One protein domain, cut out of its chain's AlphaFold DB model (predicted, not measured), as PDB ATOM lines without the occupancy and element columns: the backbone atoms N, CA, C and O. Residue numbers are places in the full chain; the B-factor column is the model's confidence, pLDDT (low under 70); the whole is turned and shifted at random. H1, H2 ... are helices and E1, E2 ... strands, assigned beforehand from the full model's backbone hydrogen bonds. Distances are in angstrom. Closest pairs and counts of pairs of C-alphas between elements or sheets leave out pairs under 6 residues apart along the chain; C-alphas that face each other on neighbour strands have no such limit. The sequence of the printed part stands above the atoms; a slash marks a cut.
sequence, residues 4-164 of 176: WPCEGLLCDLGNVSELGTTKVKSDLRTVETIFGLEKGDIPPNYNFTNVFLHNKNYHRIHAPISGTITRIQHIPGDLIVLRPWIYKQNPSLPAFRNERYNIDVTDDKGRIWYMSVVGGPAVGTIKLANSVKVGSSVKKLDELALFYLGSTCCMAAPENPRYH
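This is residues 4 to 164 of the 176 residues of the protein "Phosphatidylserine decarboxylase" of Eudoraea sp (UniProt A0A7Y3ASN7). A twisted sheet of six strands, E1 E4 E11 E8 E7 E6, makes the core, and a small sheet, E5 E10 E9, covers part of one face as a partial sandwich. Two short helices, H1 and H3, pack on the other face, with the hairpin of E2 and E3 near H3 and H2 farther out. The printed part has 161 residues, in the order E1 E2 E3 H1 E4 E5 E6 H2 H3 E7 E8 E9 E10 E11, and each sheet is antiparallel. The class is mixed, helices and strands, with 79 residues, under half, in named elements. It is compact and rounded, with a radius of gyration of the C-alphas of 14.5 A and spans of 40 by 33 by 31 A.

In the large sheet, E1 is residues 8 to 15, 20.0 A, from C-alpha 8 at (103.994, 14.539, 164.136); E4 is 47 to 52, 16.5 A; E11 is 150 to 157, 21.3 A, ending with C-alpha 157 at (116.808, 23.414, 172.082); E8 is 112 to 119, 22.3 A; E7 is 100 to 106, 19.5 A; E6 is 67 to 75, 22.7 A. E1 bends by 54 degrees at residue 11 and E6 by 50 degrees at residue 70. E5 is 60 to 62, E10 is 143 to 147, 11.5 A, and E9 is 126 to 128. E2 is 22 to 24, E3 is 27 to 29, H1 is 31 to 35, H2 is 84 to 89 and H3 is 93 to 97.

In the large sheet N 11 and O 50 of E1 and E4 are 2.8 A apart, N 49 and O 155 of E4 and E11 2.8 A, N 116 and O 154 of E8 and E11 2.9 A, N 103 and O 115 of the hairpin E7 and E8 2.9 A, and N 102 and O 73 of E7 and E6 2.8 A. The small sheet and the large one form a sandwich, two sheets face to face: the parts that face each other are 8.7 A centre to centre, and the strands of the one stand at 24 degrees to those of the other; N 61 and O 145 of E5 and E10 are 2.8 A apart, N 146 and O 127 of the hairpin E9 and E10 2.8 A. H1, at a height over the sheet of 7.8 A, and H3, at 8.1 A and only just over E8 with 3 C-alphas, lie on the same face. They only just touch, with 3 pairs of C-alphas within 8 A, the closest Ile 34 and Phe 96, 5.3 A. In the hairpin E2 and E3, N 24 and O 27 are 2.8 A apart. H2 is not on the large sheet. O i to N i+4 pairs within hydrogen-bond range are 0 of 1 in H1, 1 of 2 in H2 and 0 of 1 in H3; O i to N i+3 pairs are 2 of 2 in H1 and H3.

The C-alphas farthest apart, of Trp 85 and Asp 108, are 41.3 A apart. The printed part has no cut. The links H1 to E4 and E9 to E10 are long. Mean pLDDT of the printed part is 88.5; residues 81 to 88, 121 to 125 and 148 to 150 are under 70.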
ATOM      1  N   TRP A   4     107.024  24.561 167.765       97.25
ATOM      2  CA  TRP A   4     107.377  23.306 167.111       97.25
ATOM      3  C   TRP A   4     107.686  23.543 165.625       97.25
ATOM      4  O   TRP A   4     106.899  24.201 164.936       97.25
ATOM      5  N   PRO A   5     108.812  23.009 165.115       96.62
ATOM      6  CA  PRO A   5     109.227  23.207 163.727       96.62
ATOM      7  C   PRO A   5     108.446  22.334 162.736       96.62
ATOM      8  O   PRO A   5     108.499  22.573 161.531       96.62
ATOM      9  N   CYS A   6     107.749  21.310 163.224       94.81
ATOM     10  CA  CYS A   6     107.013  20.335 162.432       94.81
ATOM     11  C   CYS A   6     105.862  19.739 163.243       94.81
ATOM     12  O   CYS A   6     105.824  19.872 164.466       94.81
ATOM     13  N   GLU A   7     104.964  19.033 162.562       93.62
ATOM     14  CA  GLU A   7     103.910  18.241 163.194       93.62
ATOM     15  C   GLU A   7     104.211  16.743 163.121       93.62
ATOM     16  O   GLU A   7     104.836  16.276 162.172       93.62
ATOM     17  N   GLY A   8     103.758  15.976 164.107       92.75
ATOM     18  CA  GLY A   8     103.994  14.539 164.136       92.75
ATOM     19  C   GLY A   8     103.922  13.938 165.531       92.75
ATOM     20  O   GLY A   8     103.478  14.565 166.491       92.75
ATOM     21  N   LEU A   9     104.373  12.692 165.652       92.88
ATOM     22  CA  LEU A   9     104.450  11.997 166.932       92.88
ATOM     23  C   LEU A   9     105.763  12.347 167.643       92.88
ATOM     24  O   LEU A   9     106.839  12.029 167.132       92.88
ATOM     25  N   LEU A  10     105.693  12.934 168.839       94.06
ATOM     26  CA  LEU A  10     106.864  13.184 169.684       94.06
ATOM     27  C   LEU A  10     107.375  11.866 170.276       94.06
ATOM     28  O   LEU A  10     106.809  11.322 171.221       94.06
ATOM     29  N   CYS A  11     108.447  11.333 169.703       90.94
ATOM     30  CA  CYS A  11     108.945   9.992 169.993       90.94
ATOM     31  C   CYS A  11     110.004   9.968 171.095       90.94
ATOM     32  O   CYS A  11     110.022   9.044 171.908       90.94
ATOM     33  N   ASP A  12     110.863  10.983 171.145       91.94
ATOM     34  CA  ASP A  12     111.836  11.165 172.220       91.94
ATOM     35  C   ASP A  12     111.800  12.604 172.716       91.94
ATOM     36  O   ASP A  12     111.592  13.533 171.936       91.94
ATOM     37  N   LEU A  13     111.968  12.746 174.028       93.06
ATOM     38  CA  LEU A  13     111.982  13.997 174.767       93.06
ATOM     39  C   LEU A  13     112.866  13.802 176.004       93.06
ATOM     40  O   LEU A  13     112.633  12.853 176.754       93.06
ATOM     41  N   GLY A  14     113.839  14.683 176.231       92.81
ATOM     42  CA  GLY A  14     114.658  14.658 177.446       92.81
ATOM     43  C   GLY A  14     115.823  15.639 177.413       92.81
ATOM     44  O   GLY A  14     116.171  16.158 176.354       92.81
ATOM     45  N   ASN A  15     116.441  15.886 178.569       93.69
ATOM     46  CA  ASN A  15     117.658  16.692 178.634       93.69
ATOM     47  C   ASN A  15     118.825  15.947 177.980       93.69
ATOM     48  O   ASN A  15     118.983  14.742 178.175       93.69
ATOM     49  N   VAL A  16     119.686  16.663 177.260       93.31
ATOM     50  CA  VAL A  16     120.883  16.091 176.622       93.31
ATOM     51  C   VAL A  16     121.760  15.354 177.642       93.31
ATOM     52  O   VAL A  16     122.276  14.284 177.334       93.31
ATOM     53  N   SER A  17     121.867  15.857 178.875       89.56
ATOM     54  CA  SER A  17     122.614  15.206 179.963       89.56
ATOM     55  C   SER A  17     122.029  13.879 180.454       89.56
ATOM     56  O   SER A  17     122.765  13.045 180.980       89.56
ATOM     57  N   GLU A  18     120.719  13.685 180.312       87.62
ATOM     58  CA  GLU A  18     119.997  12.496 180.777       87.62
ATOM     59  C   GLU A  18     119.917  11.418 179.690       87.62
ATOM     60  O   GLU A  18     119.612  10.255 179.969       87.62
ATOM     61  N   LEU A  19     120.204  11.788 178.441       83.94
ATOM     62  CA  LEU A  19     120.161  10.876 177.311       83.94
ATOM     63  C   LEU A  19     121.459  10.070 177.237       83.94
ATOM     64  O   LEU A  19     122.560  10.590 177.065       83.94
ATOM     65  N   GLY A  20     121.310   8.755 177.389       78.19
ATOM     66  CA  GLY A  20     122.413   7.808 177.316       78.19
ATOM     67  C   GLY A  20     122.985   7.640 175.905       78.19
ATOM     68  O   GLY A  20     122.581   8.278 174.933       78.19
ATOM     69  N   THR A  21     123.929   6.710 175.780       81.81
ATOM     70  CA  THR A  21     124.482   6.331 174.477       81.81
ATOM     71  C   THR A  21     123.584   5.315 173.776       81.81
ATOM     72  O   THR A  21     123.036   4.400 174.389       81.81
ATOM     73  N   THR A  22     123.460   5.451 172.460       79.06
ATOM     74  CA  THR A  22     122.849   4.453 171.584       79.06
ATOM     75  C   THR A  22     123.943   3.680 170.860       79.06
ATOM     76  O   THR A  22     124.807   4.266 170.210       79.06
ATOM     77  N   LYS A  23     123.883   2.346 170.917       76.75
ATOM     78  CA  LYS A  23     124.765   1.487 170.123       76.75
ATOM     79  C   LYS A  23     124.241   1.369 168.692       76.75
ATOM     80  O   LYS A  23     123.151   0.848 168.461       76.75
ATOM     81  N   VAL A  24     125.040   1.811 167.729       74.56
ATOM     82  CA  VAL A  24     124.760   1.713 166.295       74.56
ATOM     83  C   VAL A  24     125.854   0.872 165.651       74.56
ATOM     84  O   VAL A  24     126.980   1.327 165.482       74.56
ATOM     85  N   LYS A  25     125.527  -0.374 165.282       75.56
ATOM     86  CA  LYS A  25     126.522  -1.385 164.872       75.56
ATOM     87  C   LYS A  25     127.569  -1.583 165.991       75.56
ATOM     88  O   LYS A  25     127.203  -2.005 167.088       75.56
ATOM     89  N   SER A  26     128.843  -1.303 165.727       72.50
ATOM     90  CA  SER A  26     129.946  -1.349 166.695       72.50
ATOM     91  C   SER A  26     130.148  -0.042 167.466       72.50
ATOM     92  O   SER A  26     130.876  -0.051 168.454       72.50
ATOM     93  N   ASP A  27     129.493   1.047 167.059       80.75
ATOM     94  CA  ASP A  27     129.813   2.391 167.537       80.75
ATOM     95  C   ASP A  27     128.823   2.842 168.611       80.75
ATOM     96  O   ASP A  27     127.606   2.703 168.460       80.75
ATOM     97  N   LEU A  28     129.338   3.420 169.695       83.25
ATOM     98  CA  LEU A  28     128.524   4.110 170.692       83.25
ATOM     99  C   LEU A  28     128.343   5.564 170.262       83.25
ATOM    100  O   LEU A  28     129.321   6.280 170.063       83.25
ATOM    101  N   ARG A  29     127.090   5.994 170.120       86.19
ATOM    102  CA  ARG A  29     126.723   7.340 169.672       86.19
ATOM    103  C   ARG A  29     125.917   8.067 170.736       86.19
ATOM    104  O   ARG A  29     125.092   7.456 171.413       86.19
ATOM    105  N   THR A  30     126.149   9.365 170.874       92.50
ATOM    106  CA  THR A  30     125.363  10.270 171.723       92.50
ATOM    107  C   THR A  30     124.452  11.132 170.855       92.50
ATOM    108  O   THR A  30     124.667  11.214 169.644       92.50
ATOM    109  N   VAL A  31     123.439  11.778 171.430       93.62
ATOM    110  CA  VAL A  31     122.476  12.595 170.664       93.62
ATOM    111  C   VAL A  31     123.138  13.712 169.857       93.62
ATOM    112  O   VAL A  31     122.680  14.018 168.762       93.62
ATOM    113  N   GLU A  32     124.270  14.242 170.315       95.56
ATOM    114  CA  GLU A  32     125.093  15.228 169.606       95.56
ATOM    115  C   GLU A  32     125.533  14.724 168.222       95.56
ATOM    116  O   GLU A  32     125.551  15.485 167.254       95.56
ATOM    117  N   THR A  33     125.759  13.415 168.070       94.88
ATOM    118  CA  THR A  33     126.140  12.819 166.777       94.88
ATOM    119  C   THR A  33     125.038  12.933 165.717       94.88
ATOM    120  O   THR A  33     125.337  12.960 164.517       94.88
ATOM    121  N   ILE A  34     123.765  13.056 166.123       95.25
ATOM    122  CA  ILE A  34     122.657  13.371 165.207       95.25
ATOM    123  C   ILE A  34     122.923  14.739 164.570       95.25
ATOM    124  O   ILE A  34     122.848  14.884 163.356       95.25
ATOM    125  N   PHE A  35     123.384  15.708 165.352       96.88
ATOM    126  CA  PHE A  35     123.710  17.058 164.892       96.88
ATOM    127  C   PHE A  35     125.127  17.179 164.303       96.88
ATOM    128  O   PHE A  35     125.563  18.275 163.944       96.88
ATOM    129  N   GLY A  36     125.839  16.058 164.125       95.50
ATOM    130  CA  GLY A  36     127.207  16.040 163.592       95.50
ATOM    131  C   GLY A  36     128.221  16.672 164.538       95.50
ATOM    132  O   GLY A  36     129.202  17.241 164.069       95.50
ATOM    133  N   LEU A  37     127.928  16.625 165.834       96.38
ATOM    134  CA  LEU A  37     128.710  17.209 166.907       96.38
ATOM    135  C   LEU A  37     129.297  16.111 167.799       96.38
ATOM    136  O   LEU A  37     128.836  14.961 167.790       96.38
ATOM    137  N   GLU A  38     130.312  16.478 168.566       94.12
ATOM    138  CA  GLU A  38     130.925  15.632 169.575       94.12
ATOM    139  C   GLU A  38     130.215  15.779 170.926       94.12
ATOM    140  O   GLU A  38     129.410  16.682 171.172       94.12
ATOM    141  N   LYS A  39     130.489  14.837 171.829       91.94
ATOM    142  CA  LYS A  39     129.914  14.861 173.173       91.94
ATOM    143  C   LYS A  39     130.374  16.120 173.912       91.94
ATOM    144  O   LYS A  39     131.571  16.311 174.103       91.94
ATOM    145  N   GLY A  40     129.418  16.899 174.417       92.50
ATOM    146  CA  GLY A  40     129.687  18.144 175.150       92.50
ATOM    147  C   GLY A  40     129.601  19.424 174.314       92.50
ATOM    148  O   GLY A  40     129.603  20.504 174.901       92.50
ATOM    149  N   ASP A  41     129.447  19.323 172.990       96.25
ATOM    150  CA  ASP A  41     129.226  20.490 172.118       96.25
ATOM    151  C   ASP A  41     127.838  21.119 172.326       96.25
ATOM    152  O   ASP A  41     127.643  22.324 172.150       96.25
ATOM    153  N   ILE A  42     126.853  20.303 172.714       97.12
ATOM    154  CA  ILE A  42     125.514  20.771 173.074       97.12
ATOM    155  C   ILE A  42     125.445  20.932 174.597       97.12
ATOM    156  O   ILE A  42     125.774  19.985 175.317       97.12
ATOM    157  N   PRO A  43     124.987  22.088 175.121       96.38
ATOM    158  CA  PRO A  43     124.890  22.282 176.560       96.38
ATOM    159  C   PRO A  43     124.008  21.215 177.232       96.38
ATOM    160  O   PRO A  43     122.940  20.876 176.718       96.38
ATOM    161  N   PRO A  44     124.403  20.704 178.412       93.62
ATOM    162  CA  PRO A  44     123.751  19.558 179.052       93.62
ATOM    163  C   PRO A  44     122.283  19.806 179.424       93.62
ATOM    164  O   PRO A  44     121.502  18.862 179.512       93.62
ATOM    165  N   ASN A  45     121.910  21.067 179.646       94.12
ATOM    166  CA  ASN A  45     120.556  21.495 179.992       94.12
ATOM    167  C   ASN A  45     119.655  21.735 178.770       94.12
ATOM    168  O   ASN A  45     118.530  22.201 178.942       94.12
ATOM    169  N   TYR A  46     120.146  21.494 177.552       96.88
ATOM    170  CA  TYR A  46     119.313  21.581 176.360       96.88
ATOM    171  C   TYR A  46     118.375  20.385 176.293       96.88
ATOM    172  O   TYR A  46     118.713  19.275 176.707       96.88
ATOM    173  N   ASN A  47     117.198  20.616 175.730       95.56
ATOM    174  CA  ASN A  47     116.181  19.607 175.550       95.56
ATOM    175  C   ASN A  47     116.260  19.023 174.137       95.56
ATOM    176  O   ASN A  47     116.149  19.752 173.150       95.56
ATOM    177  N   PHE A  48     116.455  17.713 174.043       96.75
ATOM    178  CA  PHE A  48     116.397  16.969 172.796       96.75
ATOM    179  C   PHE A  48     114.980  16.461 172.538       96.75
ATOM    180  O   PHE A  48     114.346  15.864 173.410       96.75
ATOM    181  N   THR A  49     114.533  16.627 171.297       96.12
ATOM    182  CA  THR A  49     113.264  16.115 170.784       96.12
ATOM    183  C   THR A  49     113.464  15.372 169.469       96.12
ATOM    184  O   THR A  49     114.313  15.737 168.657       96.12
ATOM    185  N   ASN A  50     112.656  14.336 169.253       94.62
ATOM    186  CA  ASN A  50     112.596  13.557 168.016       94.62
ATOM    187  C   ASN A  50     111.129  13.423 167.595       94.62
ATOM    188  O   ASN A  50     110.371  12.715 168.260       94.62
ATOM    189  N   VAL A  51     110.719  14.105 166.526       93.50
ATOM    190  CA  VAL A  51     109.332  14.110 166.041       93.50
ATOM    191  C   VAL A  51     109.236  13.303 164.756       93.50
ATOM    192  O   VAL A  51     109.788  13.694 163.733       93.50
ATOM    193  N   PHE A  52     108.495  12.197 164.799       90.25
ATOM    194  CA  PHE A  52     108.220  11.358 163.636       90.25
ATOM    195  C   PHE A  52     107.072  11.924 162.802       90.25
ATOM    196  O   PHE A  52     105.964  12.096 163.315       90.25
ATOM    197  N   LEU A  53     107.316  12.133 161.509       89.19
ATOM    198  CA  LEU A  53     106.315  12.612 160.559       89.19
ATOM    199  C   LEU A  53     105.751  11.417 159.785       89.19
ATOM    200  O   LEU A  53     106.471  10.754 159.041       89.19
ATOM    201  N   HIS A  54     104.460  11.132 159.948       83.00
ATOM    202  CA  HIS A  54     103.775  10.109 159.159       83.00
ATOM    203  C   HIS A  54     103.459  10.640 157.752       83.00
ATOM    204  O   HIS A  54     103.228  11.829 157.580       83.00
ATOM    205  N   ASN A  55     103.285   9.763 156.755       78.94
ATOM    206  CA  ASN A  55     102.951  10.121 155.361       78.94
ATOM    207  C   ASN A  55     101.749  11.072 155.175       78.94
ATOM    208  O   ASN A  55     101.601  11.669 154.116       78.94
ATOM    209  N   LYS A  56     100.864  11.179 156.172       82.06
ATOM    210  CA  LYS A  56      99.680  12.052 156.131       82.06
ATOM    211  C   LYS A  56      99.943  13.445 156.711       82.06
ATOM    212  O   LYS A  56      99.084  14.307 156.582       82.06
ATOM    213  N   ASN A  57     101.079  13.635 157.374       85.44
ATOM    214  CA  ASN A  57     101.443  14.888 158.009       85.44
ATOM    215  C   ASN A  57     101.942  15.920 157.001       85.44
ATOM    216  O   ASN A  57     102.271  15.617 155.852       85.44
ATOM    217  N   TYR A  58     102.015  17.158 157.458       89.50
ATOM    218  CA  TYR A  58     102.670  18.250 156.770       89.50
ATOM    219  C   TYR A  58     104.196  18.084 156.815       89.50
ATOM    220  O   TYR A  58     104.821  18.081 157.869       89.50
ATOM    221  N   HIS A  59     104.799  17.932 155.638       89.88
ATOM    222  CA  HIS A  59     106.196  17.524 155.456       89.88
ATOM    223  C   HIS A  59     107.173  18.696 155.272       89.88
ATOM    224  O   HIS A  59     108.254  18.521 154.711       89.88
ATOM    225  N   ARG A  60     106.808  19.904 155.712       92.94
ATOM    226  CA  ARG A  60     107.713  21.061 155.716       92.94
ATOM    227  C   ARG A  60     108.173  21.339 157.138       92.94
ATOM    228  O   ARG A  60     107.409  21.206 158.092       92.94
ATOM    229  N   ILE A  61     109.443  21.688 157.252       95.00
ATOM    230  CA  ILE A  61     110.130  21.965 158.506       95.00
ATOM    231  C   ILE A  61     110.408  23.451 158.557       95.00
ATOM    232  O   ILE A  61     110.938  24.016 157.603       95.00
ATOM    233  N   HIS A  62     110.051  24.067 159.673       97.31
ATOM    234  CA  HIS A  62     110.082  25.507 159.856       97.31
ATOM    235  C   HIS A  62     111.049  25.913 160.960       97.31
ATOM    236  O   HIS A  62     111.356  25.133 161.859       97.31
ATOM    237  N   ALA A  63     111.503  27.160 160.917       97.81
ATOM    238  CA  ALA A  63     112.337  27.726 161.958       97.81
ATOM    239  C   ALA A  63     111.544  27.818 163.278       97.81
ATOM    240  O   ALA A  63     110.518  28.512 163.330       97.81
ATOM    241  N   PRO A  64     112.006  27.171 164.366       97.50
ATOM    242  CA  PRO A  64     111.328  27.204 165.662       97.50
ATOM    243  C   PRO A  64     111.421  28.587 166.319       97.50
ATOM    244  O   PRO A  64     110.617  28.932 167.189       97.50
ATOM    245  N   ILE A  65     112.395  29.398 165.900       97.75
ATOM    246  CA  ILE A  65     112.661  30.736 166.414       97.75
ATOM    247  C   ILE A  65     113.227  31.640 165.314       97.75
ATOM    248  O   ILE A  65     113.771  31.159 164.321       97.75
ATOM    249  N   SER A  66     113.097  32.955 165.492       98.06
ATOM    250  CA  SER A  66     113.807  33.928 164.660       98.06
ATOM    251  C   SER A  66     115.281  33.981 165.059       98.06
ATOM    252  O   SER A  66     115.594  33.984 166.249       98.06
ATOM    253  N   GLY A  67     116.177  34.081 164.086       97.62
ATOM    254  CA  GLY A  67     117.613  34.098 164.343       97.62
ATOM    255  C   GLY A  67     118.436  34.137 163.066       97.62
ATOM    256  O   GLY A  67     117.932  34.475 161.994       97.62
ATOM    257  N   THR A  68     119.709  33.780 163.187       98.56
ATOM    258  CA  THR A  68     120.637  33.665 162.056       98.56
ATOM    259  C   THR A  68     121.042  32.213 161.878       98.56
ATOM    260  O   THR A  68     121.412  31.557 162.848       98.56
ATOM    261  N   ILE A  69     121.002  31.713 160.644       98.56
ATOM    262  CA  ILE A  69     121.535  30.383 160.337       98.56
ATOM    263  C   ILE A  69     123.062  30.455 160.402       98.56
ATOM    264  O   ILE A  69     123.686  31.132 159.587       98.56
ATOM    265  N   THR A  70     123.671  29.763 161.357       98.38
ATOM    266  CA  THR A  70     125.123  29.805 161.593       98.38
ATOM    267  C   THR A  70     125.851  28.586 161.054       98.38
ATOM    268  O   THR A  70     127.034  28.677 160.730       98.38
ATOM    269  N   ARG A  71     125.146  27.468 160.856       98.38
ATOM    270  CA  ARG A  71     125.705  26.268 160.231       98.38
ATOM    271  C   ARG A  71     124.643  25.519 159.446       98.38
ATOM    272  O   ARG A  71     123.500  25.396 159.874       98.38
ATOM    273  N   ILE A  72     125.055  25.016 158.287       98.06
ATOM    274  CA  ILE A  72     124.326  24.016 157.511       98.06
ATOM    275  C   ILE A  72     125.324  22.907 157.211       98.06
ATOM    276  O   ILE A  72     126.396  23.179 156.668       98.06
ATOM    277  N   GLN A  73     124.992  21.668 157.552       96.75
ATOM    278  CA  GLN A  73     125.839  20.518 157.264       96.75
ATOM    279  C   GLN A  73     125.011  19.391 156.665       96.75
ATOM    280  O   GLN A  73     124.045  18.927 157.264       96.75
ATOM    281  N   HIS A  74     125.429  18.916 155.497       94.25
ATOM    282  CA  HIS A  74     124.937  17.665 154.942       94.25
ATOM    283  C   HIS A  74     125.754  16.511 155.517       94.25
ATOM    284  O   HIS A  74     126.982  16.510 155.412       94.25
ATOM    285  N   ILE A  75     125.083  15.543 156.136       92.12
ATOM    286  CA  ILE A  75     125.711  14.304 156.586       92.12
ATOM    287  C   ILE A  75     125.156  13.162 155.736       92.12
ATOM    288  O   ILE A  75     123.971  12.836 155.875       92.12
ATOM    289  N   PRO A  76     125.983  12.537 154.876       88.69
ATOM    290  CA  PRO A  76     125.556  11.371 154.121       88.69
ATOM    291  C   PRO A  76     125.294  10.202 155.075       88.69
ATOM    292  O   PRO A  76     125.929  10.068 156.125       88.69
ATOM    293  N   GLY A  77     124.362   9.332 154.708       84.62
ATOM    294  CA  GLY A  77     123.992   8.192 155.531       84.62
ATOM    295  C   GLY A  77     123.204   7.148 154.757       84.62
ATOM    296  O   GLY A  77     122.974   7.282 153.556       84.62
ATOM    297  N   ASP A  78     122.794   6.103 155.468       79.50
ATOM    298  CA  ASP A  78     121.881   5.098 154.931       79.50
ATOM    299  C   ASP A  78     120.480   5.731 154.711       79.50
ATOM    300  O   ASP A  78     120.235   6.884 155.053       79.50
ATOM    301  N   LEU A  79     119.508   4.995 154.173       74.75
ATOM    302  CA  LEU A  79     118.100   5.423 154.183       74.75
ATOM    303  C   LEU A  79     117.246   4.282 154.716       74.75
ATOM    304  O   LEU A  79     116.541   3.582 153.992       74.75
ATOM    305  N   ILE A  80     117.399   4.016 156.005       71.31
ATOM    306  CA  ILE A  80     116.839   2.819 156.617       71.31
ATOM    307  C   ILE A  80     115.354   3.038 156.861       71.31
ATOM    308  O   ILE A  80     114.959   3.960 157.576       71.31
ATOM    309  N   VAL A  81     114.538   2.128 156.323       66.62
ATOM    310  CA  VAL A  81     113.167   1.914 156.791       66.62
ATOM    311  C   VAL A  81     113.266   1.148 158.109       66.62
ATOM    312  O   VAL A  81     113.693  -0.012 158.122       66.62
ATOM    313  N   LEU A  82     112.876   1.751 159.229       59.28
ATOM    314  CA  LEU A  82     112.717   0.961 160.444       59.28
ATOM    315  C   LEU A  82     111.409   0.196 160.409       59.28
ATOM    316  O   LEU A  82     110.335   0.735 160.153       59.28
ATOM    317  N   ARG A  83     111.513  -1.090 160.722       58.72
ATOM    318  CA  ARG A  83     110.341  -1.911 160.969       58.72
ATOM    319  C   ARG A  83     109.703  -1.479 162.300       58.72
ATOM    320  O   ARG A  83     110.443  -1.162 163.236       58.72
ATOM    321  N   PRO A  84     108.364  -1.505 162.432       58.34
ATOM    322  CA  PRO A  84     107.655  -0.875 163.552       58.34
ATOM    323  C   PRO A  84     108.129  -1.265 164.962       58.34
ATOM    324  O   PRO A  84     108.057  -0.455 165.879       58.34
ATOM    325  N   TRP A  85     108.635  -2.486 165.169       60.25
ATOM    326  CA  TRP A  85     109.092  -2.927 166.495       60.25
ATOM    327  C   TRP A  85     110.435  -2.322 166.922       60.25
ATOM    328  O   TRP A  85     110.647  -2.125 168.115       60.25
ATOM    329  N   ILE A  86     111.331  -2.003 165.979       61.06
ATOM    330  CA  ILE A  86     112.612  -1.345 166.288       61.06
ATOM    331  C   ILE A  86     112.341   0.102 166.693       61.06
ATOM    332  O   ILE A  86     112.940   0.604 167.640       61.06
ATOM    333  N   TYR A  87     111.359   0.726 166.039       63.97
ATOM    334  CA  TYR A  87     110.894   2.068 166.367       63.97
ATOM    335  C   TYR A  87     110.390   2.181 167.812       63.97
ATOM    336  O   TYR A  87     110.584   3.205 168.451       63.97
ATOM    337  N   LYS A  88     109.801   1.111 168.366       68.62
ATOM    338  CA  LYS A  88     109.373   1.076 169.776       68.62
ATOM    339  C   LYS A  88     110.538   1.040 170.768       68.62
ATOM    340  O   LYS A  88     110.370   1.495 171.893       68.62
ATOM    341  N   GLN A  89     111.681   0.469 170.385       74.19
ATOM    342  CA  GLN A  89     112.839   0.310 171.273       74.19
ATOM    343  C   GLN A  89     113.814   1.483 171.168       74.19
ATOM    344  O   GLN A  89     114.358   1.916 172.179       74.19
ATOM    345  N   ASN A  90     114.039   1.995 169.956       80.56
ATOM    346  CA  ASN A  90     114.895   3.150 169.715       80.56
ATOM    347  C   ASN A  90     114.342   4.002 168.558       80.56
ATOM    348  O   ASN A  90     114.741   3.808 167.403       80.56
ATOM    349  N   PRO A  91     113.424   4.939 168.854       80.88
ATOM    350  CA  PRO A  91     112.813   5.788 167.836       80.88
ATOM    351  C   PRO A  91     113.818   6.712 167.128       80.88
ATOM    352  O   PRO A  91     113.602   7.091 165.980       80.88
ATOM    353  N   SER A  92     114.929   7.059 167.786       84.44
ATOM    354  CA  SER A  92     115.985   7.927 167.239       84.44
ATOM    355  C   SER A  92     117.014   7.190 166.370       84.44
ATOM    356  O   SER A  92     117.870   7.824 165.757       84.44
ATOM    357  N   LEU A  93     116.942   5.860 166.241       84.69
ATOM    358  CA  LEU A  93     117.884   5.080 165.428       84.69
ATOM    359  C   LEU A  93     118.030   5.556 163.959       84.69
ATOM    360  O   LEU A  93     119.165   5.532 163.469       84.69
ATOM    361  N   PRO A  94     116.978   6.024 163.249       84.75
ATOM    362  CA  PRO A  94     117.141   6.605 161.916       84.75
ATOM    363  C   PRO A  94     117.978   7.881 161.951       84.75
ATOM    364  O   PRO A  94     118.848   8.047 161.110       84.75
ATOM    365  N   ALA A  95     117.793   8.739 162.956       87.12
ATOM    366  CA  ALA A  95     118.538   9.990 163.092       87.12
ATOM    367  C   ALA A  95     120.052   9.767 163.238       87.12
ATOM    368  O   ALA A  95     120.856  10.574 162.778       87.12
ATOM    369  N   PHE A  96     120.456   8.626 163.804       87.69
ATOM    370  CA  PHE A  96     121.864   8.255 163.906       87.69
ATOM    371  C   PHE A  96     122.473   7.701 162.617       87.69
ATOM    372  O   PHE A  96     123.699   7.659 162.515       87.69
ATOM    373  N   ARG A  97     121.673   7.199 161.671       86.94
ATOM    374  CA  ARG A  97     122.177   6.443 160.509       86.94
ATOM    375  C   ARG A  97     121.854   7.083 159.178       86.94
ATOM    376  O   ARG A  97     122.635   6.909 158.244       86.94
ATOM    377  N   ASN A  98     120.713   7.749 159.091       87.94
ATOM    378  CA  ASN A  98     120.196   8.210 157.829       87.94
ATOM    379  C   ASN A  98     120.890   9.490 157.364       87.94
ATOM    380  O   ASN A  98     121.435  10.260 158.168       87.94
ATOM    381  N   GLU A  99     120.853   9.693 156.048       90.00
ATOM    382  CA  GLU A  99     121.174  10.977 155.437       90.00
ATOM    383  C   GLU A  99     120.359  12.095 156.098       90.00
ATOM    384  O   GLU A  99     119.162  11.941 156.363       90.00
ATOM    385  N   ARG A 100     121.011  13.221 156.385       92.19
ATOM    386  CA  ARG A 100     120.369  14.352 157.056       92.19
ATOM    387  C   ARG A 100     121.033  15.679 156.742       92.19
ATOM    388  O   ARG A 100     122.216  15.735 156.401       92.19
ATOM    389  N   TYR A 101     120.256  16.741 156.903       94.50
ATOM    390  CA  TYR A 101     120.744  18.113 156.917       94.50
ATOM    391  C   TYR A 101     120.610  18.683 158.319       94.50
ATOM    392  O   TYR A 101     119.505  18.770 158.858       94.50
ATOM    393  N   ASN A 102     121.738  19.097 158.880       97.44
ATOM    394  CA  ASN A 102     121.783  19.802 160.147       97.44
ATOM    395  C   ASN A 102     121.776  21.302 159.893       97.44
ATOM    396  O   ASN A 102     122.489  21.772 159.004       97.44
ATOM    397  N   ILE A 103     120.958  22.027 160.646       98.19
ATOM    398  CA  ILE A 103     120.780  23.473 160.531       98.19
ATOM    399  C   ILE A 103     120.835  24.047 161.940       98.19
ATOM    400  O   ILE A 103     119.983  23.730 162.770       98.19
ATOM    401  N   ASP A 104     121.810  24.912 162.184       98.56
ATOM    402  CA  ASP A 104     121.961  25.590 163.465       98.56
ATOM    403  C   ASP A 104     121.437  27.018 163.320       98.56
ATOM    404  O   ASP A 104     121.874  27.767 162.439       98.56
ATOM    405  N   VAL A 105     120.483  27.391 164.173       98.50
ATOM    406  CA  VAL A 105     119.922  28.746 164.226       98.50
ATOM    407  C   VAL A 105     120.329  29.396 165.539       98.50
ATOM    408  O   VAL A 105     119.930  28.952 166.611       98.50
ATOM    409  N   THR A 106     121.111  30.466 165.468       98.50
ATOM    410  CA  THR A 106     121.484  31.257 166.642       98.50
ATOM    411  C   THR A 106     120.441  32.347 166.872       98.50
ATOM    412  O   THR A 106     120.193  33.166 165.983       98.50
ATOM    413  N   ASP A 107     119.809  32.335 168.048       97.50
ATOM    414  CA  ASP A 107     118.810  33.333 168.438       97.50
ATOM    415  C   ASP A 107     119.447  34.681 168.824       97.50
ATOM    416  O   ASP A 107     120.667  34.838 168.881       97.50
ATOM    417  N   ASP A 108     118.605  35.679 169.087       95.94
ATOM    418  CA  ASP A 108     119.009  37.034 169.484       95.94
ATOM    419  C   ASP A 108     119.798  37.092 170.805       95.94
ATOM    420  O   ASP A 108     120.486  38.077 171.074       95.94
ATOM    421  N   LYS A 109     119.730  36.032 171.615       96.25
ATOM    422  CA  LYS A 109     120.472  35.875 172.872       96.25
ATOM    423  C   LYS A 109     121.768  35.082 172.699       96.25
ATOM    424  O   LYS A 109     122.422  34.781 173.696       96.25
ATOM    425  N   GLY A 110     122.135  34.718 171.471       96.81
ATOM    426  CA  GLY A 110     123.335  33.936 171.182       96.81
ATOM    427  C   GLY A 110     123.209  32.446 171.513       96.81
ATOM    428  O   GLY A 110     124.219  31.748 171.551       96.81
ATOM    429  N   ARG A 111     121.996  31.935 171.761       97.25
ATOM    430  CA  ARG A 111     121.760  30.507 172.024       97.25
ATOM    431  C   ARG A 111     121.503  29.787 170.712       97.25
ATOM    432  O   ARG A 111     120.852  30.331 169.821       97.25
ATOM    433  N   ILE A 112     121.992  28.562 170.597       98.19
ATOM    434  CA  ILE A 112     121.911  27.800 169.352       98.19
ATOM    435  C   ILE A 112     120.725  26.842 169.422       98.19
ATOM    436  O   ILE A 112     120.515  26.164 170.416       98.19
ATOM    437  N   TRP A 113     119.934  26.794 168.361       98.31
ATOM    438  CA  TRP A 113     118.890  25.805 168.149       98.31
ATOM    439  C   TRP A 113     119.409  24.835 167.098       98.31
ATOM    440  O   TRP A 113     119.521  25.201 165.927       98.31
ATOM    441  N   TYR A 114     119.763  23.627 167.527       98.50
ATOM    442  CA  TYR A 114     120.294  22.599 166.640       98.50
ATOM    443  C   TYR A 114     119.132  21.826 166.041       98.50
ATOM    444  O   TYR A 114     118.345  21.229 166.778       98.50
ATOM    445  N   MET A 115     119.017  21.814 164.719       97.81
ATOM    446  CA  MET A 115     118.001  21.044 164.010       97.81
ATOM    447  C   MET A 115     118.658  19.995 163.132       97.81
ATOM    448  O   MET A 115     119.676  20.258 162.502       97.81
ATOM    449  N   SER A 116     118.048  18.818 163.052       96.12
ATOM    450  CA  SER A 116     118.447  17.751 162.140       96.12
ATOM    451  C   SER A 116     117.222  17.266 161.377       96.12
ATOM    452  O   SER A 116     116.327  16.630 161.938       96.12
ATOM    453  N   VAL A 117     117.202  17.559 160.079       93.88
ATOM    454  CA  VAL A 117     116.176  17.125 159.130       93.88
ATOM    455  C   VAL A 117     116.627  15.785 158.554       93.88
ATOM    456  O   VAL A 117     117.567  15.743 157.761       93.88
ATOM    457  N   VAL A 118     116.007  14.686 158.994       90.44
ATOM    458  CA  VAL A 118     116.473  13.319 158.717       90.44
ATOM    459  C   VAL A 118     115.655  12.675 157.605       90.44
ATOM    460  O   VAL A 118     114.425  12.609 157.671       90.44
ATOM    461  N   GLY A 119     116.353  12.175 156.589       85.62
ATOM    462  CA  GLY A 119     115.769  11.600 155.390       85.62
ATOM    463  C   GLY A 119     115.178  10.214 155.623       85.62
ATOM    464  O   GLY A 119     115.593   9.458 156.509       85.62
ATOM    465  N   GLY A 120     114.191   9.882 154.795       77.12
ATOM    466  CA  GLY A 120     113.580   8.565 154.724       77.12
ATOM    467  C   GLY A 120     113.994   7.773 153.472       77.12
ATOM    468  O   GLY A 120     114.593   8.320 152.548       77.12
ATOM    469  N   PRO A 121     113.656   6.477 153.419       62.50
ATOM    470  CA  PRO A 121     113.877   5.576 152.282       62.50
ATOM    471  C   PRO A 121     113.206   6.059 150.984       62.50
ATOM    472  O   PRO A 121     112.041   5.765 150.747       62.50
ATOM    473  N   ALA A 122     113.965   6.794 150.162       53.81
ATOM    474  CA  ALA A 122     113.827   7.052 148.720       53.81
ATOM    475  C   ALA A 122     114.855   8.134 148.314       53.81
ATOM    476  O   ALA A 122     115.218   8.980 149.127       53.81
ATOM    477  N   VAL A 123     115.340   8.115 147.070       40.12
ATOM    478  CA  VAL A 123     116.358   9.060 146.565       40.12
ATOM    479  C   VAL A 123     115.795  10.494 146.506       40.12
ATOM    480  O   VAL A 123     114.715  10.696 145.959       40.12
ATOM    481  N   GLY A 124     116.534  11.487 147.022       54.50
ATOM    482  CA  GLY A 124     116.229  12.919 146.844       54.50
ATOM    483  C   GLY A 124     115.176  13.507 147.795       54.50
ATOM    484  O   GLY A 124     114.397  14.368 147.390       54.50
ATOM    485  N   THR A 125     115.114  13.044 149.046       68.56
ATOM    486  CA  THR A 125     113.986  13.313 149.954       68.56
ATOM    487  C   THR A 125     114.019  14.636 150.700       68.56
ATOM    488  O   THR A 125     112.948  15.075 151.107       68.56
ATOM    489  N   ILE A 126     115.177  15.277 150.872       86.69
ATOM    490  CA  ILE A 126     115.281  16.555 151.591       86.69
ATOM    491  C   ILE A 126     115.635  17.664 150.613       86.69
ATOM    492  O   ILE A 126     116.653  17.603 149.924       86.69
ATOM    493  N   LYS A 127     114.820  18.716 150.599       90.69
ATOM    494  CA  LYS A 127     115.109  19.954 149.881       90.69
ATOM    495  C   LYS A 127     115.144  21.115 150.860       90.69
ATOM    496  O   LYS A 127     114.132  21.408 151.487       90.69
ATOM    497  N   LEU A 128     116.285  21.789 150.959       93.81
ATOM    498  CA  LEU A 128     116.379  23.050 151.694       93.81
ATOM    499  C   LEU A 128     115.662  24.166 150.926       93.81
ATOM    500  O   LEU A 128     115.695  24.204 149.691       93.81
ATOM    501  N   ALA A 129     115.019  25.080 151.650       94.44
ATOM    502  CA  ALA A 129     114.451  26.275 151.044       94.44
ATOM    503  C   ALA A 129     115.569  27.167 150.474       94.44
ATOM    504  O   ALA A 129     116.653  27.276 151.040       94.44
ATOM    505  N   ASN A 130     115.309  27.853 149.357       92.38
ATOM    506  CA  ASN A 130     116.319  28.687 148.681       92.38
ATOM    507  C   ASN A 130     116.854  29.837 149.561       92.38
ATOM    508  O   ASN A 130     117.944  30.358 149.308       92.38
ATOM    509  N   SER A 131     116.066  30.258 150.554       90.88
ATOM    510  CA  SER A 131     116.413  31.272 151.552       90.88
ATOM    511  C   SER A 131     117.404  30.772 152.604       90.88
ATOM    512  O   SER A 131     118.068  31.592 153.225       90.88
ATOM    513  N   VAL A 132     117.533  29.457 152.792       94.94
ATOM    514  CA  VAL A 132     118.357  28.849 153.843       94.94
ATOM    515  C   VAL A 132     119.813  28.828 153.411       94.94
ATOM    516  O   VAL A 132     120.239  27.995 152.610       94.94
ATOM    517  N   LYS A 133     120.588  29.775 153.942       96.62
ATOM    518  CA  LYS A 133     122.030  29.888 153.714       96.62
ATOM    519  C   LYS A 133     122.724  30.266 155.014       96.62
ATOM    520  O   LYS A 133     122.163  30.979 155.842       96.62
ATOM    521  N   VAL A 134     123.968  29.834 155.189       97.88
ATOM    522  CA  VAL A 134     124.775  30.309 156.320       97.88
ATOM    523  C   VAL A 134     124.895  31.836 156.237       97.88
ATOM    524  O   VAL A 134     125.177  32.384 155.172       97.88
ATOM    525  N   GLY A 135     124.622  32.515 157.349       97.69
ATOM    526  CA  GLY A 135     124.590  33.973 157.473       97.69
ATOM    527  C   GLY A 135     123.235  34.624 157.177       97.69
ATOM    528  O   GLY A 135     123.069  35.806 157.465       97.69
ATOM    529  N   SER A 136     122.248  33.900 156.635       96.88
ATOM    530  CA  SER A 136     120.912  34.469 156.409       96.88
ATOM    531  C   SER A 136     120.101  34.536 157.702       96.88
ATOM    532  O   SER A 136     120.135  33.604 158.512       96.88
ATOM    533  N   SER A 137     119.333  35.613 157.868       97.44
ATOM    534  CA  SER A 137     118.324  35.702 158.922       97.44
ATOM    535  C   SER A 137     117.070  34.920 158.543       97.44
ATOM    536  O   SER A 137     116.600  35.000 157.409       97.44
ATOM    537  N   VAL A 138     116.500  34.226 159.521       97.50
ATOM    538  CA  VAL A 138     115.205  33.550 159.424       97.50
ATOM    539  C   VAL A 138     114.269  34.105 160.482       97.50
ATOM    540  O   VAL A 138     114.682  34.434 161.598       97.50
ATOM    541  N   LYS A 139     112.993  34.226 160.140       97.81
ATOM    542  CA  LYS A 139     111.926  34.488 161.096       97.81
ATOM    543  C   LYS A 139     111.363  33.167 161.588       97.81
ATOM    544  O   LYS A 139     111.351  32.165 160.883       97.81
ATOM    545  N   LYS A 140     110.845  33.180 162.813       97.44
ATOM    546  CA  LYS A 140     110.012  32.097 163.332       97.44
ATOM    547  C   LYS A 140     108.938  31.733 162.301       97.44
ATOM    548  O   LYS A 140     108.240  32.631 161.832       97.44
ATOM    549  N   LEU A 141     108.778  30.437 162.037       97.00
ATOM    550  CA  LEU A 141     107.909  29.854 161.008       97.00
ATOM    551  C   LEU A 141     108.355  30.024 159.549       97.00
ATOM    552  O   LEU A 141     107.658  29.528 158.663       97.00
ATOM    553  N   ASP A 142     109.517  30.611 159.270       97.62
ATOM    554  CA  ASP A 142     110.085  30.524 157.924       97.62
ATOM    555  C   ASP A 142     110.399  29.061 157.596       97.62
ATOM    556  O   ASP A 142     110.909  28.314 158.430       97.62
ATOM    557  N   GLU A 143     110.069  28.641 156.379       97.19
ATOM    558  CA  GLU A 143     110.374  27.296 155.906       97.19
ATOM    559  C   GLU A 143     111.886  27.099 155.784       97.19
ATOM    560  O   GLU A 143     112.582  27.880 155.132       97.19
ATOM    561  N   LEU A 144     112.379  26.021 156.388       96.00
ATOM    562  CA  LEU A 144     113.771  25.603 156.321       96.00
ATOM    563  C   LEU A 144     113.980  24.470 155.317       96.00
ATOM    564  O   LEU A 144     114.933  24.483 154.536       96.00
ATOM    565  N   ALA A 145     113.098  23.473 155.338       93.50
ATOM    566  CA  ALA A 145     113.241  22.288 154.508       93.50
ATOM    567  C   ALA A 145     111.895  21.651 154.162       93.50
ATOM    568  O   ALA A 145     110.905  21.808 154.872       93.50
ATOM    569  N   LEU A 146     111.889  20.875 153.085       90.12
ATOM    570  CA  LEU A 146     110.786  20.040 152.631       90.12
ATOM    571  C   LEU A 146     111.240  18.580 152.582       90.12
ATOM    572  O   LEU A 146     112.295  18.278 152.018       90.12
ATOM    573  N   PHE A 147     110.399  17.686 153.099       80.81
ATOM    574  CA  PHE A 147     110.464  16.254 152.848       80.81
ATOM    575  C   PHE A 147     109.573  15.865 151.665       80.81
ATOM    576  O   PHE A 147     108.400  16.229 151.613       80.81
ATOM    577  N   TYR A 148     110.096  15.054 150.751       68.50
ATOM    578  CA  TYR A 148     109.268  14.364 149.758       68.50
ATOM    579  C   TYR A 148     108.718  13.041 150.302       68.50
ATOM    580  O   TYR A 148     107.572  12.693 150.033       68.50
ATOM    581  N   LEU A 149     109.516  12.338 151.112       65.06
ATOM    582  CA  LEU A 149     109.127  11.164 151.893       65.06
ATOM    583  C   LEU A 149     109.854  11.267 153.243       65.06
ATOM    584  O   LEU A 149     111.084  11.181 153.300       65.06
ATOM    585  N   GLY A 150     109.104  11.583 154.301       60.12
ATOM    586  CA  GLY A 150     109.648  11.932 155.615       60.12
ATOM    587  C   GLY A 150     110.122  10.736 156.442       60.12
ATOM    588  O   GLY A 150     109.686   9.602 156.247       60.12
ATOM    589  N   SER A 151     111.017  11.020 157.396       74.19
ATOM    590  CA  SER A 151     111.392  10.111 158.484       74.19
ATOM    591  C   SER A 151     111.222  10.805 159.831       74.19
ATOM    592  O   SER A 151     110.384  10.378 160.617       74.19
ATOM    593  N   THR A 152     111.986  11.860 160.122       88.56
ATOM    594  CA  THR A 152     111.898  12.538 161.421       88.56
ATOM    595  C   THR A 152     112.583  13.905 161.412       88.56
ATOM    596  O   THR A 152     113.495  14.152 160.617       88.56
ATOM    597  N   CYS A 153     112.164  14.790 162.311       93.62
ATOM    598  CA  CYS A 153     112.874  16.015 162.647       93.62
ATOM    599  C   CYS A 153     113.361  15.929 164.095       93.62
ATOM    600  O   CYS A 153     112.557  15.785 165.021       93.62
ATOM    601  N   CYS A 154     114.672  16.044 164.295       96.00
ATOM    602  CA  CYS A 154     115.256  16.143 165.627       96.00
ATOM    603  C   CYS A 154     115.635  17.590 165.936       96.00
ATOM    604  O   CYS A 154     116.069  18.326 165.049       96.00
ATOM    605  N   MET A 155     115.514  17.983 167.200       97.50
ATOM    606  CA  MET A 155     115.925  19.305 167.659       97.50
ATOM    607  C   MET A 155     116.542  19.227 169.051       97.50
ATOM    608  O   MET A 155     115.963  18.592 169.928       97.50
ATOM    609  N   ALA A 156     117.681  19.886 169.255       97.75
ATOM    610  CA  ALA A 156     118.208  20.194 170.580       97.75
ATOM    611  C   ALA A 156     118.066  21.699 170.831       97.75
ATOM    612  O   ALA A 156     118.655  22.519 170.122       97.75
ATOM    613  N   ALA A 157     117.240  22.051 171.813       97.25
ATOM    614  CA  ALA A 157     116.808  23.414 172.082       97.25
ATOM    615  C   ALA A 157     117.239  23.890 173.479       97.25
ATOM    616  O   ALA A 157     117.253  23.095 174.417       97.25
ATOM    617  N   PRO A 158     117.503  25.195 173.666       96.19
ATOM    618  CA  PRO A 158     117.812  25.776 174.976       96.19
ATOM    619  C   PRO A 158     116.619  25.812 175.943       96.19
ATOM    620  O   PRO A 158     116.782  26.208 177.093       96.19
ATOM    621  N   GLU A 159     115.421  25.470 175.474       92.25
ATOM    622  CA  GLU A 159     114.167  25.563 176.218       92.25
ATOM    623  C   GLU A 159     113.486  24.196 176.268       92.25
ATOM    624  O   GLU A 159     113.641  23.386 175.356       92.25
ATOM    625  N   ASN A 160     112.700  23.955 177.316       88.44
ATOM    626  CA  ASN A 160     111.876  22.753 177.433       88.44
ATOM    627  C   ASN A 160     110.506  22.965 176.786       88.44
ATOM    628  O   ASN A 160     109.962  24.074 176.877       88.44
ATOM    629  N   PRO A 161     109.908  21.909 176.208       87.00
ATOM    630  CA  PRO A 161     108.535  21.998 175.768       87.00
ATOM    631  C   PRO A 161     107.591  22.132 176.965       87.00
ATOM    632  O   PRO A 161     107.758  21.473 177.992       87.00
ATOM    633  N   ARG A 162     106.598  23.010 176.849       84.88
ATOM    634  CA  ARG A 162     105.706  23.406 177.951       84.88
ATOM    635  C   ARG A 162     104.462  22.537 178.074       84.88
ATOM    636  O   ARG A 162     103.939  22.385 179.173       84.88
ATOM    637  N   TYR A 163     103.966  22.020 176.950       88.06
ATOM    638  CA  TYR A 163     102.618  21.436 176.862       88.06
ATOM    639  C   TYR A 163     102.582  20.000 176.332       88.06
ATOM    640  O   TYR A 163     101.503  19.438 176.177       88.06
ATOM    641  N   HIS A 164     103.740  19.402 176.052       93.12
ATOM    642  CA  HIS A 164     103.836  18.105 175.386       93.12
ATOM    643  C   HIS A 164     104.756  17.165 176.151       93.12
ATOM    644  O   HIS A 164     105.702  17.592 176.814       93.12
TER     645      HIS A 164